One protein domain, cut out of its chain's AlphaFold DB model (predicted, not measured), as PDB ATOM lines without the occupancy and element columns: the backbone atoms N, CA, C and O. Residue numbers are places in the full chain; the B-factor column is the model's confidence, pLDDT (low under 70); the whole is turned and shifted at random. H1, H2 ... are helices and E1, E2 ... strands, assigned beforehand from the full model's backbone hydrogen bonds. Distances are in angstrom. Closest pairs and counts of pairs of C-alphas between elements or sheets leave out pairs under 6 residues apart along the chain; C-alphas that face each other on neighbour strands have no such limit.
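Overview. This is residues 13 to 19, 28 to 86 and 139 to 165 of the 195 residues of an uncharacterized protein of Streptomyces sp. WAC 06738 (UniProt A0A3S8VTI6). A small sheet of two strands, E2 and E3, lies near the middle, with H2 over one face of it and the longer H3 beside H2, farther out from the sheet, the two helices running the same way. Beyond E3, the other end of the model is a loop-rich part, where the long link of residues 36 to 57 winds between E1 and H2, and E1 and the short H1 lie apart from the sheet. The printed part has 93 residues, with three named helices and three named strands in the order H1, E1, H2, E2, E3, H3; the sheet's order is E2 - E3, antiparallel. The class is mixed, helices and strands, with 38 residues, under half of those printed, in named elements. The whole is compact, with a radius of gyration of the C-alphas of 12.8 A, and its C-alphas span 39 by 28 by 23 A.

Along the chain. Start at Gln 13, the first printed residue, and go on to C-alpha 16 at (234.789, 186.681, 284.715), where H1 begins; it holds residues 16 to 19 and measures 5.5 A from first to last C-alpha. After the cut, find E1 at residues 32 to 35, 9.2 A long. Then look for C-alpha 58 at (232.898, 190.894, 273.450): from there H2 runs through residues 58 to 66, over 12.5 A. E2 holds residues 79 to 83 and is 13.8 A long. After the second cut comes E3, residues 143 to 146, 10.3 A long. H3, the longest helix, takes residues 152 to 163, over 16.6 A, and ends with C-alpha 163 at (214.014, 196.132, 272.280).

Arrangement. Look first at the sheet, where E2 and E3 are antiparallel neighbours with 158 degrees between their directions. The C-alphas of Lys 79 and Tyr 146 face each other at 4.4 A. Check N 82 and O 143 at 2.8 A, and N 80 and O 145 at 2.9 A: both pairs are within hydrogen-bond range. Beside E2, residues 70 to 71 make a short antiparallel pairing with residues 82 to 83 of E2. Now turn to H2: its closest C-alpha to E3 is that of Phe 61, 7.3 A from that of Phe 145. H2 and E2 are near each other, with 5 pairs of C-alphas within 10 A. H2 and H3 are close but not clearly touching; the closest C-alphas are those of Met 62 and Gln 154, 7.4 A apart. Their lines stand at a shallow tilt of 19 degrees, and they run the same way. H3 and E2 are apart. E1 pairs with no named strand, but its residues 34 to 35 make a short antiparallel pairing with residues 49 to 50. E1 is apart from both E2 and E3. H1 and E1 are apart, and so are H1 and H2. In H2 and H3 every O i to N i+4 pair is within hydrogen-bond range; H1 is too short for such a pair, and its one O i to N i+3 pair is not within range.

Size, cuts and confidence. The two C-alphas farthest apart are those of Glu 28 and Leu 86, at 41.2 A. Residues 20 to 27 are not printed, and C-alphas 19 and 28 stand 8.0 A apart across that cut. Residues 87 to 138 are not printed either, with 5.8 A between C-alphas 86 and 139. Of the links printed whole, E1 to H2, with 22 residues, and H2 to E2, with 12, are long, and E3 to H3, with 5, is tight. The mean pLDDT of the printed part is 95.5; look at Ala 139 for the one printed residue under 70.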
ATOM      1  N   GLN A  13     243.884 189.050 280.127       95.88
ATOM      2  CA  GLN A  13     242.629 189.381 280.789       95.88
ATOM      3  C   GLN A  13     242.381 188.431 281.965       95.88
ATOM      4  O   GLN A  13     243.083 187.440 282.155       95.88
ATOM      5  N   THR A  14     241.320 188.693 282.715       96.94
ATOM      6  CA  THR A  14     240.780 187.751 283.696       96.94
ATOM      7  C   THR A  14     239.380 187.375 283.250       96.94
ATOM      8  O   THR A  14     238.490 188.228 283.216       96.94
ATOM      9  N   CYS A  15     239.150 186.108 282.912       97.25
ATOM     10  CA  CYS A  15     237.822 185.645 282.551       97.25
ATOM     11  C   CYS A  15     236.881 185.827 283.752       97.25
ATOM     12  O   CYS A  15     237.142 185.261 284.813       97.25
ATOM     13  N   PRO A  16     235.730 186.506 283.608       96.81
ATOM     14  CA  PRO A  16     234.789 186.681 284.715       96.81
ATOM     15  C   PRO A  16     234.288 185.356 285.311       96.81
ATOM     16  O   PRO A  16     233.920 185.282 286.477       96.81
ATOM     17  N   ARG A  17     234.280 184.268 284.529       95.50
ATOM     18  CA  ARG A  17     233.922 182.943 285.057       95.50
ATOM     19  C   ARG A  17     234.985 182.377 285.995       95.50
ATOM     20  O   ARG A  17     234.627 181.666 286.926       95.50
ATOM     21  N   ARG A  18     236.265 182.711 285.800       95.31
ATOM     22  CA  ARG A  18     237.356 182.273 286.683       95.31
ATOM     23  C   ARG A  18     237.137 182.768 288.110       95.31
ATOM     24  O   ARG A  18     237.309 181.999 289.055       95.31
ATOM     25  N   THR A  19     236.724 184.026 288.256       93.00
ATOM     26  CA  THR A  19     236.522 184.682 289.554       93.00
ATOM     27  C   THR A  19     235.184 184.322 290.197       93.00
ATOM     28  O   THR A  19     235.124 184.136 291.412       93.00
ATOM     29  N   GLU A  28     243.703 184.126 290.169       93.94
ATOM     30  CA  GLU A  28     244.492 185.351 290.022       93.94
ATOM     31  C   GLU A  28     244.079 186.151 288.779       93.94
ATOM     32  O   GLU A  28     243.404 185.643 287.873       93.94
ATOM     33  N   GLU A  29     244.449 187.430 288.762       95.44
ATOM     34  CA  GLU A  29     244.195 188.327 287.636       95.44
ATOM     35  C   GLU A  29     245.192 188.095 286.491       95.44
ATOM     36  O   GLU A  29     246.339 187.724 286.712       95.44
ATOM     37  N   GLY A  30     244.763 188.332 285.248       95.25
ATOM     38  CA  GLY A  30     245.638 188.269 284.072       95.25
ATOM     39  C   GLY A  30     246.037 186.857 283.629       95.25
ATOM     40  O   GLY A  30     246.901 186.724 282.768       95.25
ATOM     41  N   LEU A  31     245.415 185.810 284.186       96.25
ATOM     42  CA  LEU A  31     245.699 184.409 283.841       96.25
ATOM     43  C   LEU A  31     245.103 183.955 282.504       96.25
ATOM     44  O   LEU A  31     245.422 182.871 282.015       96.25
ATOM     45  N   ASP A  32     244.200 184.748 281.936       97.12
ATOM     46  CA  ASP A  32     243.476 184.407 280.724       97.12
ATOM     47  C   ASP A  32     243.886 185.328 279.585       97.12
ATOM     48  O   ASP A  32     244.501 186.376 279.766       97.12
ATOM     49  N   SER A  33     243.524 184.949 278.374       96.75
ATOM     50  CA  SER A  33     243.846 185.734 277.197       96.75
ATOM     51  C   SER A  33     242.793 185.563 276.117       96.75
ATOM     52  O   SER A  33     241.901 184.714 276.214       96.75
ATOM     53  N   TRP A  34     242.854 186.426 275.111       96.69
ATOM     54  CA  TRP A  34     242.077 186.294 273.885       96.69
ATOM     55  C   TRP A  34     242.938 185.612 272.821       96.69
ATOM     56  O   TRP A  34     243.915 186.194 272.358       96.69
ATOM     57  N   THR A  35     242.599 184.376 272.458       95.06
ATOM     58  CA  THR A  35     243.379 183.518 271.553       95.06
ATOM     59  C   THR A  35     242.479 182.760 270.580       95.06
ATOM     60  O   THR A  35     241.268 182.652 270.772       95.06
ATOM     61  N   THR A  36     243.060 182.216 269.516       94.25
ATOM     62  CA  THR A  36     242.418 181.176 268.699       94.25
ATOM     63  C   THR A  36     242.577 179.803 269.372       94.25
ATOM     64  O   THR A  36     243.423 179.625 270.246       94.25
ATOM     65  N   GLY A  37     241.753 178.826 269.008       90.38
ATOM     66  CA  GLY A  37     241.849 177.423 269.419       90.38
ATOM     67  C   GLY A  37     241.073 177.040 270.683       90.38
ATOM     68  O   GLY A  37     241.084 175.872 271.062       90.38
ATOM     69  N   HIS A  38     240.389 177.980 271.344       89.94
ATOM     70  CA  HIS A  38     239.694 177.738 272.626       89.94
ATOM     71  C   HIS A  38     238.156 177.828 272.547       89.94
ATOM     72  O   HIS A  38     237.463 177.665 273.556       89.94
ATOM     73  N   GLY A  39     237.601 178.113 271.365       90.75
ATOM     74  CA  GLY A  39     236.162 178.271 271.130       90.75
ATOM     75  C   GLY A  39     235.415 176.966 270.824       90.75
ATOM     76  O   GLY A  39     235.912 175.863 271.040       90.75
ATOM     77  N   VAL A  40     234.177 177.083 270.328       90.81
ATOM     78  CA  VAL A  40     233.528 175.943 269.651       90.81
ATOM     79  C   VAL A  40     234.241 175.648 268.326       90.81
ATOM     80  O   VAL A  40     234.953 176.506 267.806       90.81
ATOM     81  N   ILE A  41     234.061 174.446 267.771       88.94
ATOM     82  CA  ILE A  41     234.651 174.083 266.473       88.94
ATOM     83  C   ILE A  41     234.245 175.129 265.426       88.94
ATOM     84  O   ILE A  41     233.059 175.392 265.249       88.94
ATOM     85  N   GLY A  42     235.236 175.719 264.753       88.50
ATOM     86  CA  GLY A  42     235.034 176.764 263.746       88.50
ATOM     87  C   GLY A  42     235.034 178.199 264.283       88.50
ATOM     88  O   GLY A  42     235.137 179.119 263.486       88.50
ATOM     89  N   GLN A  43     235.014 178.426 265.600       93.00
ATOM     90  CA  GLN A  43     234.990 179.786 266.163       93.00
ATOM     91  C   GLN A  43     236.240 180.612 265.815       93.00
ATOM     92  O   GLN A  43     236.172 181.837 265.783       93.00
ATOM     93  N   ASP A  44     237.359 179.962 265.495       90.62
ATOM     94  CA  ASP A  44     238.613 180.634 265.131       90.62
ATOM     95  C   ASP A  44     238.514 181.449 263.839       90.62
ATOM     96  O   ASP A  44     239.206 182.455 263.702       90.62
ATOM     97  N   SER A  45     237.631 181.065 262.909       93.25
ATOM     98  CA  SER A  45     237.351 181.877 261.718       93.25
ATOM     99  C   SER A  45     236.454 183.078 262.026       93.25
ATOM    100  O   SER A  45     236.384 184.013 261.230       93.25
ATOM    101  N   VAL A  46     235.779 183.068 263.178       94.31
ATOM    102  CA  VAL A  46     234.876 184.132 263.626       94.31
ATOM    103  C   VAL A  46     235.637 185.190 264.423       94.31
ATOM    104  O   VAL A  46     235.399 186.385 264.243       94.31
ATOM    105  N   GLY A  47     236.552 184.783 265.303       94.25
ATOM    106  CA  GLY A  47     237.414 185.701 266.043       94.25
ATOM    107  C   GLY A  47     238.063 185.085 267.279       94.25
ATOM    108  O   GLY A  47     237.914 183.900 267.576       94.25
ATOM    109  N   LEU A  48     238.782 185.924 268.028       95.56
ATOM    110  CA  LEU A  48     239.453 185.499 269.252       95.56
ATOM    111  C   LEU A  48     238.462 185.028 270.318       95.56
ATOM    112  O   LEU A  48     237.350 185.547 270.458       95.56
ATOM    113  N   SER A  49     238.915 184.066 271.106       96.88
ATOM    114  CA  SER A  49     238.160 183.396 272.151       96.88
ATOM    115  C   SER A  49     238.891 183.494 273.485       96.88
ATOM    116  O   SER A  49     240.114 183.494 273.539       96.88
ATOM    117  N   CYS A  50     238.151 183.572 274.585       97.56
ATOM    118  CA  CYS A  50     238.724 183.522 275.923       97.56
ATOM    119  C   CYS A  50     239.381 182.152 276.140       97.56
ATOM    120  O   CYS A  50     238.689 181.134 276.055       97.56
ATOM    121  N   SER A  51     240.670 182.123 276.476       96.94
ATOM    122  CA  SER A  51     241.441 180.886 276.672       96.94
ATOM    123  C   SER A  51     240.891 179.978 277.783       96.94
ATOM    124  O   SER A  51     241.081 178.763 277.736       96.94
ATOM    125  N   PHE A  52     240.149 180.541 278.744       97.25
ATOM    126  CA  PHE A  52     239.520 179.797 279.839       97.25
ATOM    127  C   PHE A  52     238.148 179.222 279.484       97.25
ATOM    128  O   PHE A  52     237.936 178.013 279.542       97.25
ATOM    129  N   CYS A  53     237.177 180.074 279.134       97.38
ATOM    130  CA  CYS A  53     235.790 179.628 278.951       97.38
ATOM    131  C   CYS A  53     235.386 179.406 277.483       97.38
ATOM    132  O   CYS A  53     234.294 178.881 277.209       97.38
ATOM    133  N   GLY A  54     236.225 179.822 276.535       97.12
ATOM    134  CA  GLY A  54     235.957 179.770 275.100       97.12
ATOM    135  C   GLY A  54     234.886 180.746 274.615       97.12
ATOM    136  O   GLY A  54     234.268 180.492 273.582       97.12
ATOM    137  N   SER A  55     234.577 181.804 275.375       97.94
ATOM    138  CA  SER A  55     233.693 182.886 274.906       97.94
ATOM    139  C   SER A  55     234.334 183.612 273.734       97.94
ATOM    140  O   SER A  55     235.513 183.925 273.823       97.94
ATOM    141  N   LEU A  56     233.571 183.966 272.703       97.88
ATOM    142  CA  LEU A  56     233.994 184.940 271.698       97.88
ATOM    143  C   LEU A  56     234.335 186.285 272.371       97.88
ATOM    144  O   LEU A  56     233.739 186.631 273.397       97.88
ATOM    145  N   HIS A  57     235.284 187.033 271.806       97.31
ATOM    146  CA  HIS A  57     235.621 188.390 272.247       97.31
ATOM    147  C   HIS A  57     234.371 189.297 272.258       97.31
ATOM    148  O   HIS A  57     233.628 189.290 271.270       97.31
ATOM    149  N   PRO A  58     234.124 190.098 273.315       98.00
ATOM    150  CA  PRO A  58     232.898 190.894 273.450       98.00
ATOM    151  C   PRO A  58     232.688 191.892 272.306       98.00
ATOM    152  O   PRO A  58     231.586 191.972 271.768       98.00
ATOM    153  N   ASP A  59     233.739 192.577 271.855       97.00
ATOM    154  CA  ASP A  59     233.615 193.524 270.736       97.00
ATOM    155  C   ASP A  59     233.248 192.828 269.425       97.00
ATOM    156  O   ASP A  59     232.409 193.325 268.670       97.00
ATOM    157  N   LYS A  60     233.828 191.646 269.170       96.75
ATOM    158  CA  LYS A  60     233.484 190.858 267.987       96.75
ATOM    159  C   LYS A  60     232.053 190.347 268.097       96.75
ATOM    160  O   LYS A  60     231.313 190.461 267.132       96.75
ATOM    161  N   PHE A  61     231.634 189.866 269.267       98.19
ATOM    162  CA  PHE A  61     230.244 189.485 269.518       98.19
ATOM    163  C   PHE A  61     229.268 190.626 269.193       98.19
ATOM    164  O   PHE A  61     228.366 190.427 268.383       98.19
ATOM    165  N   MET A  62     229.477 191.825 269.746       98.56
ATOM    166  CA  MET A  62     228.601 192.975 269.482       98.56
ATOM    167  C   MET A  62     228.609 193.387 268.004       98.56
ATOM    168  O   MET A  62     227.554 193.700 267.455       98.56
ATOM    169  N   ALA A  63     229.766 193.336 267.334       97.75
ATOM    170  CA  ALA A  63     229.853 193.595 265.898       97.75
ATOM    171  C   ALA A  63     229.006 192.608 265.077       97.75
ATOM    172  O   ALA A  63     228.206 193.040 264.254       97.75
ATOM    173  N   LEU A  64     229.101 191.306 265.358       96.94
ATOM    174  CA  LEU A  64     228.321 190.282 264.655       96.94
ATOM    175  C   LEU A  64     226.813 190.445 264.885       96.94
ATOM    176  O   LEU A  64     226.026 190.312 263.949       96.94
ATOM    177  N   VAL A  65     226.399 190.776 266.113       98.00
ATOM    178  CA  VAL A  65     224.989 191.072 266.417       98.00
ATOM    179  C   VAL A  65     224.489 192.244 265.564       98.00
ATOM    180  O   VAL A  65     223.410 192.147 264.980       98.00
ATOM    181  N   ARG A  66     225.283 193.317 265.422       98.00
ATOM    182  CA  ARG A  66     224.959 194.457 264.541       98.00
ATOM    183  C   ARG A  66     224.928 194.087 263.058       98.00
ATOM    184  O   ARG A  66     224.090 194.597 262.326       98.00
ATOM    185  N   GLU A  67     225.802 193.184 262.622       96.94
ATOM    186  CA  GLU A  67     225.822 192.637 261.255       96.94
ATOM    187  C   GLU A  67     224.622 191.715 260.966       96.94
ATOM    188  O   GLU A  67     224.439 191.243 259.843       96.94
ATOM    189  N   GLY A  68     223.771 191.455 261.964       95.94
ATOM    190  CA  GLY A  68     222.588 190.620 261.815       95.94
ATOM    191  C   GLY A  68     222.898 189.128 261.873       95.94
ATOM    192  O   GLY A  68     222.141 188.338 261.298       95.94
ATOM    193  N   TRP A  69     223.978 188.735 262.558       96.31
ATOM    194  CA  TRP A  69     224.140 187.355 263.009       96.31
ATOM    195  C   TRP A  69     223.010 186.973 263.953       96.31
ATOM    196  O   TRP A  69     222.465 187.793 264.695       96.31
ATOM    197  N   ILE A  70     222.654 185.699 263.902       96.06
ATOM    198  CA  ILE A  70     221.521 185.166 264.635       96.06
ATOM    199  C   ILE A  70     222.008 184.756 266.012       96.06
ATOM    200  O   ILE A  70     222.837 183.856 266.155       96.06
ATOM    201  N   VAL A  71     221.470 185.420 267.029       97.06
ATOM    202  CA  VAL A  71     221.663 185.035 268.421       97.06
ATOM    203  C   VAL A  71     220.698 183.897 268.720       97.06
ATOM    204  O   VAL A  71     219.480 184.055 268.652       97.06
ATOM    205  N   GLY A  72     221.237 182.721 269.019       94.94
ATOM    206  CA  GLY A  72     220.435 181.540 269.298       94.94
ATOM    207  C   GLY A  72     219.530 181.748 270.519       94.94
ATOM    208  O   GLY A  72     219.972 182.344 271.511       94.94
ATOM    209  N   PRO A  73     218.283 181.241 270.488       94.88
ATOM    210  CA  PRO A  73     217.457 181.187 271.686       94.88
ATOM    211  C   PRO A  73     218.187 180.350 272.746       94.88
ATOM    212  O   PRO A  73     218.892 179.385 272.439       94.88
ATOM    213  N   THR A  74     218.040 180.712 274.013       95.62
ATOM    214  CA  THR A  74     218.724 180.021 275.107       95.62
ATOM    215  C   THR A  74     217.799 179.917 276.308       95.62
ATOM    216  O   THR A  74     217.023 180.830 276.597       95.62
ATOM    217  N   ASP A  75     217.877 178.784 276.993       95.81
ATOM    218  CA  ASP A  75     217.316 178.555 278.323       95.81
ATOM    219  C   ASP A  75     218.297 178.971 279.431       95.81
ATOM    220  O   ASP A  75     217.998 178.836 280.614       95.81
ATOM    221  N   LYS A  76     219.478 179.481 279.059       96.50
ATOM    222  CA  LYS A  76     220.549 179.873 279.976       96.50
ATOM    223  C   LYS A  76     220.712 181.380 279.984       96.50
ATOM    224  O   LYS A  76     221.158 181.975 279.008       96.50
ATOM    225  N   THR A  77     220.498 181.974 281.149       97.44
ATOM    226  CA  THR A  77     220.639 183.420 281.386       97.44
ATOM    227  C   THR A  77     222.068 183.958 281.218       97.44
ATOM    228  O   THR A  77     222.270 185.169 281.223       97.44
ATOM    229  N   TYR A  78     223.073 183.084 281.093       97.44
ATOM    230  CA  TYR A  78     224.495 183.441 281.127       97.44
ATOM    231  C   TYR A  78     225.260 183.154 279.828       97.44
ATOM    232  O   TYR A  78     226.428 183.531 279.725       97.44
ATOM    233  N   LYS A  79     224.653 182.491 278.832       97.62
ATOM    234  CA  LYS A  79     225.333 182.193 277.563       97.62
ATOM    235  C   LYS A  79     224.389 182.088 276.375       97.62
ATOM    236  O   LYS A  79     223.259 181.626 276.520       97.62
ATOM    237  N   VAL A  80     224.922 182.388 275.198       98.06
ATOM    238  CA  VAL A  80     224.273 182.193 273.897       98.06
ATOM    239  C   VAL A  80     225.244 181.596 272.889       98.06
ATOM    240  O   VAL A  80     226.460 181.565 273.094       98.06
ATOM    241  N   TYR A  81     224.677 181.117 271.792       97.25
ATOM    242  CA  TYR A  81     225.408 180.724 270.600       97.25
ATOM    243  C   TYR A  81     225.061 181.681 269.466       97.25
ATOM    244  O   TYR A  81     223.962 182.233 269.449       97.25
ATOM    245  N   LEU A  82     225.993 181.882 268.541       96.56
ATOM    246  CA  LEU A  82     225.763 182.665 267.337       96.56
ATOM    247  C   LEU A  82     225.898 181.785 266.108       96.56
ATOM    248  O   LEU A  82     226.729 180.872 266.051       96.56
ATOM    249  N   SER A  83     225.099 182.133 265.115       94.94
ATOM    250  CA  SER A  83     225.145 181.561 263.784       94.94
ATOM    251  C   SER A  83     225.132 182.689 262.770       94.94
ATOM    252  O   SER A  83     224.360 183.644 262.912       94.94
ATOM    253  N   ARG A  84     225.948 182.578 261.725       94.44
ATOM    254  CA  ARG A  84     225.815 183.478 260.585       94.44
ATOM    255  C   ARG A  84     224.465 183.249 259.895       94.44
ATOM    256  O   ARG A  84     223.964 182.114 259.899       94.44
ATOM    257  N   PRO A  85     223.882 184.292 259.289       92.44
ATOM    258  CA  PRO A  85     222.751 184.104 258.398       92.44
ATOM    259  C   PRO A  85     223.182 183.264 257.189       92.44
ATOM    260  O   PRO A  85     224.309 183.381 256.701       92.44
ATOM    261  N   LEU A  86     222.275 182.419 256.710       91.25
ATOM    262  CA  LEU A  86     222.459 181.723 255.441       91.25
ATOM    263  C   LEU A  86     222.337 182.697 254.270       91.25
ATOM    264  O   LEU A  86     221.510 183.615 254.312       91.25
ATOM    265  N   ALA A 139     223.119 178.675 260.212       63.78
ATOM    266  CA  ALA A 139     223.833 177.667 259.426       63.78
ATOM    267  C   ALA A 139     224.243 176.501 260.335       63.78
ATOM    268  O   ALA A 139     223.755 175.382 260.183       63.78
ATOM    269  N   HIS A 140     225.060 176.825 261.331       82.62
ATOM    270  CA  HIS A 140     225.488 175.989 262.440       82.62
ATOM    271  C   HIS A 140     225.832 176.911 263.617       82.62
ATOM    272  O   HIS A 140     225.907 178.131 263.462       82.62
ATOM    273  N   THR A 141     226.021 176.358 264.813       88.88
ATOM    274  CA  THR A 141     226.655 177.118 265.897       88.88
ATOM    275  C   THR A 141     228.101 177.401 265.502       88.88
ATOM    276  O   THR A 141     228.898 176.472 265.441       88.88
ATOM    277  N   GLU A 142     228.423 178.663 265.232       92.94
ATOM    278  CA  GLU A 142     229.770 179.083 264.816       92.94
ATOM    279  C   GLU A 142     230.539 179.746 265.956       92.94
ATOM    280  O   GLU A 142     231.761 179.674 266.009       92.94
ATOM    281  N   ALA A 143     229.831 180.349 266.912       96.25
ATOM    282  CA  ALA A 143     230.456 180.927 268.090       96.25
ATOM    283  C   ALA A 143     229.620 180.706 269.348       96.25
ATOM    284  O   ALA A 143     228.396 180.579 269.314       96.25
ATOM    285  N   LYS A 144     230.302 180.694 270.488       97.25
ATOM    286  CA  LYS A 144     229.727 180.672 271.832       97.25
ATOM    287  C   LYS A 144     230.103 181.965 272.537       97.25
ATOM    288  O   LYS A 144     231.260 182.372 272.497       97.25
ATOM    289  N   PHE A 145     229.158 182.564 273.249       98.38
ATOM    290  CA  PHE A 145     229.401 183.789 273.996       98.38
ATOM    291  C   PHE A 145     228.825 183.720 275.413       98.38
ATOM    292  O   PHE A 145     227.699 183.262 275.614       98.38
ATOM    293  N   TYR A 146     229.610 184.168 276.394       98.25
ATOM    294  CA  TYR A 146     229.210 184.297 277.794       98.25
ATOM    295  C   TYR A 146     228.981 185.765 278.140       98.25
ATOM    296  O   TYR A 146     229.889 186.589 278.039       98.25
ATOM    297  N   PHE A 147     227.775 186.084 278.602       98.38
ATOM    298  CA  PHE A 147     227.335 187.460 278.838       98.38
ATOM    299  C   PHE A 147     228.135 188.208 279.906       98.38
ATOM    300  O   PHE A 147     228.156 189.439 279.913       98.38
ATOM    301  N   GLN A 148     228.818 187.486 280.795       97.62
ATOM    302  CA  GLN A 148     229.684 188.085 281.805       97.62
ATOM    303  C   GLN A 148     230.848 188.880 281.193       97.62
ATOM    304  O   GLN A 148     231.357 189.772 281.864       97.62
ATOM    305  N   HIS A 149     231.234 188.608 279.939       97.88
ATOM    306  CA  HIS A 149     232.266 189.375 279.232       97.88
ATOM    307  C   HIS A 149     231.790 190.735 278.702       97.88
ATOM    308  O   HIS A 149     232.635 191.539 278.322       97.88
ATOM    309  N   LEU A 150     230.481 191.016 278.665       98.25
ATOM    310  CA  LEU A 150     229.998 192.335 278.248       98.25
ATOM    311  C   LEU A 150     230.272 193.374 279.332       98.25
ATOM    312  O   LEU A 150     229.927 193.154 280.504       98.25
ATOM    313  N   SER A 151     230.790 194.528 278.908       97.50
ATOM    314  CA  SER A 151     230.803 195.747 279.717       97.50
ATOM    315  C   SER A 151     229.378 196.254 279.979       97.50
ATOM    316  O   SER A 151     228.408 195.792 279.375       97.50
ATOM    317  N   GLU A 152     229.222 197.216 280.886       97.75
ATOM    318  CA  GLU A 152     227.911 197.814 281.160       97.75
ATOM    319  C   GLU A 152     227.321 198.534 279.935       97.75
ATOM    320  O   GLU A 152     226.126 198.413 279.667       97.75
ATOM    321  N   ASP A 153     228.155 199.215 279.149       98.19
ATOM    322  CA  ASP A 153     227.737 199.889 277.914       98.19
ATOM    323  C   ASP A 153     227.276 198.889 276.858       98.19
ATOM    324  O   ASP A 153     226.211 199.053 276.270       98.19
ATOM    325  N   GLN A 154     228.020 197.796 276.682       98.44
ATOM    326  CA  GLN A 154     227.650 196.748 275.734       98.44
ATOM    327  C   GLN A 154     226.377 196.012 276.158       98.44
ATOM    328  O   GLN A 154     225.580 195.625 275.308       98.44
ATOM    329  N   ARG A 155     226.142 195.831 277.467       98.44
ATOM    330  CA  ARG A 155     224.869 195.285 277.967       98.44
ATOM    331  C   ARG A 155     223.708 196.205 277.613       98.44
ATOM    332  O   ARG A 155     222.689 195.703 277.148       98.44
ATOM    333  N   ARG A 156     223.858 197.520 277.806       98.12
ATOM    334  CA  ARG A 156     222.844 198.513 277.416       98.12
ATOM    335  C   ARG A 156     222.576 198.471 275.913       98.12
ATOM    336  O   ARG A 156     221.432 198.267 275.523       98.12
ATOM    337  N   GLU A 157     223.626 198.515 275.097       98.25
ATOM    338  CA  GLU A 157     223.525 198.399 273.635       98.25
ATOM    339  C   GLU A 157     222.817 197.100 273.214       98.25
ATOM    340  O   GLU A 157     221.930 197.115 272.365       98.25
ATOM    341  N   PHE A 158     223.146 195.968 273.843       98.31
ATOM    342  CA  PHE A 158     222.494 194.687 273.571       98.31
ATOM    343  C   PHE A 158     220.987 194.727 273.871       98.31
ATOM    344  O   PHE A 158     220.179 194.235 273.079       98.31
ATOM    345  N   VAL A 159     220.592 195.334 274.997       97.94
ATOM    346  CA  VAL A 159     219.177 195.531 275.352       97.94
ATOM    347  C   VAL A 159     218.478 196.443 274.343       97.94
ATOM    348  O   VAL A 159     217.359 196.136 273.929       97.94
ATOM    349  N   ASP A 160     219.128 197.517 273.903       97.81
ATOM    350  CA  ASP A 160     218.565 198.452 272.926       97.81
ATOM    351  C   ASP A 160     218.348 197.784 271.562       97.81
ATOM    352  O   ASP A 160     217.276 197.921 270.961       97.81
ATOM    353  N   LEU A 161     219.312 196.985 271.093       98.00
ATOM    354  CA  LEU A 161     219.187 196.199 269.862       98.00
ATOM    355  C   LEU A 161     218.053 195.168 269.950       98.00
ATOM    356  O   LEU A 161     217.321 194.978 268.975       98.00
ATOM    357  N   TYR A 162     217.871 194.528 271.109       97.19
ATOM    358  CA  TYR A 162     216.756 193.607 271.340       97.19
ATOM    359  C   TYR A 162     215.405 194.329 271.330       97.19
ATOM    360  O   TYR A 162     214.500 193.951 270.584       97.19
ATOM    361  N   ASN A 163     215.268 195.395 272.122       96.19
ATOM    362  CA  ASN A 163     214.014 196.132 272.280       96.19
ATOM    363  C   ASN A 163     213.574 196.813 270.979       96.19
ATOM    364  O   ASN A 163     212.382 196.850 270.673       96.19
ATOM    365  N   SER A 164     214.528 197.310 270.188       97.12
ATOM    366  CA  SER A 164     214.268 197.905 268.871       97.12
ATOM    367  C   SER A 164     214.061 196.877 267.751       97.12
ATOM    368  O   SER A 164     213.824 197.273 266.612       97.12
ATOM    369  N   ARG A 165     214.124 195.568 268.052       96.44
ATOM    370  CA  ARG A 165     214.023 194.455 267.086       96.44
ATOM    371  C   ARG A 165     215.070 194.490 265.965       96.44
ATOM    372  O   ARG A 165     214.855 193.910 264.904       96.44
TER     373      ARG A 165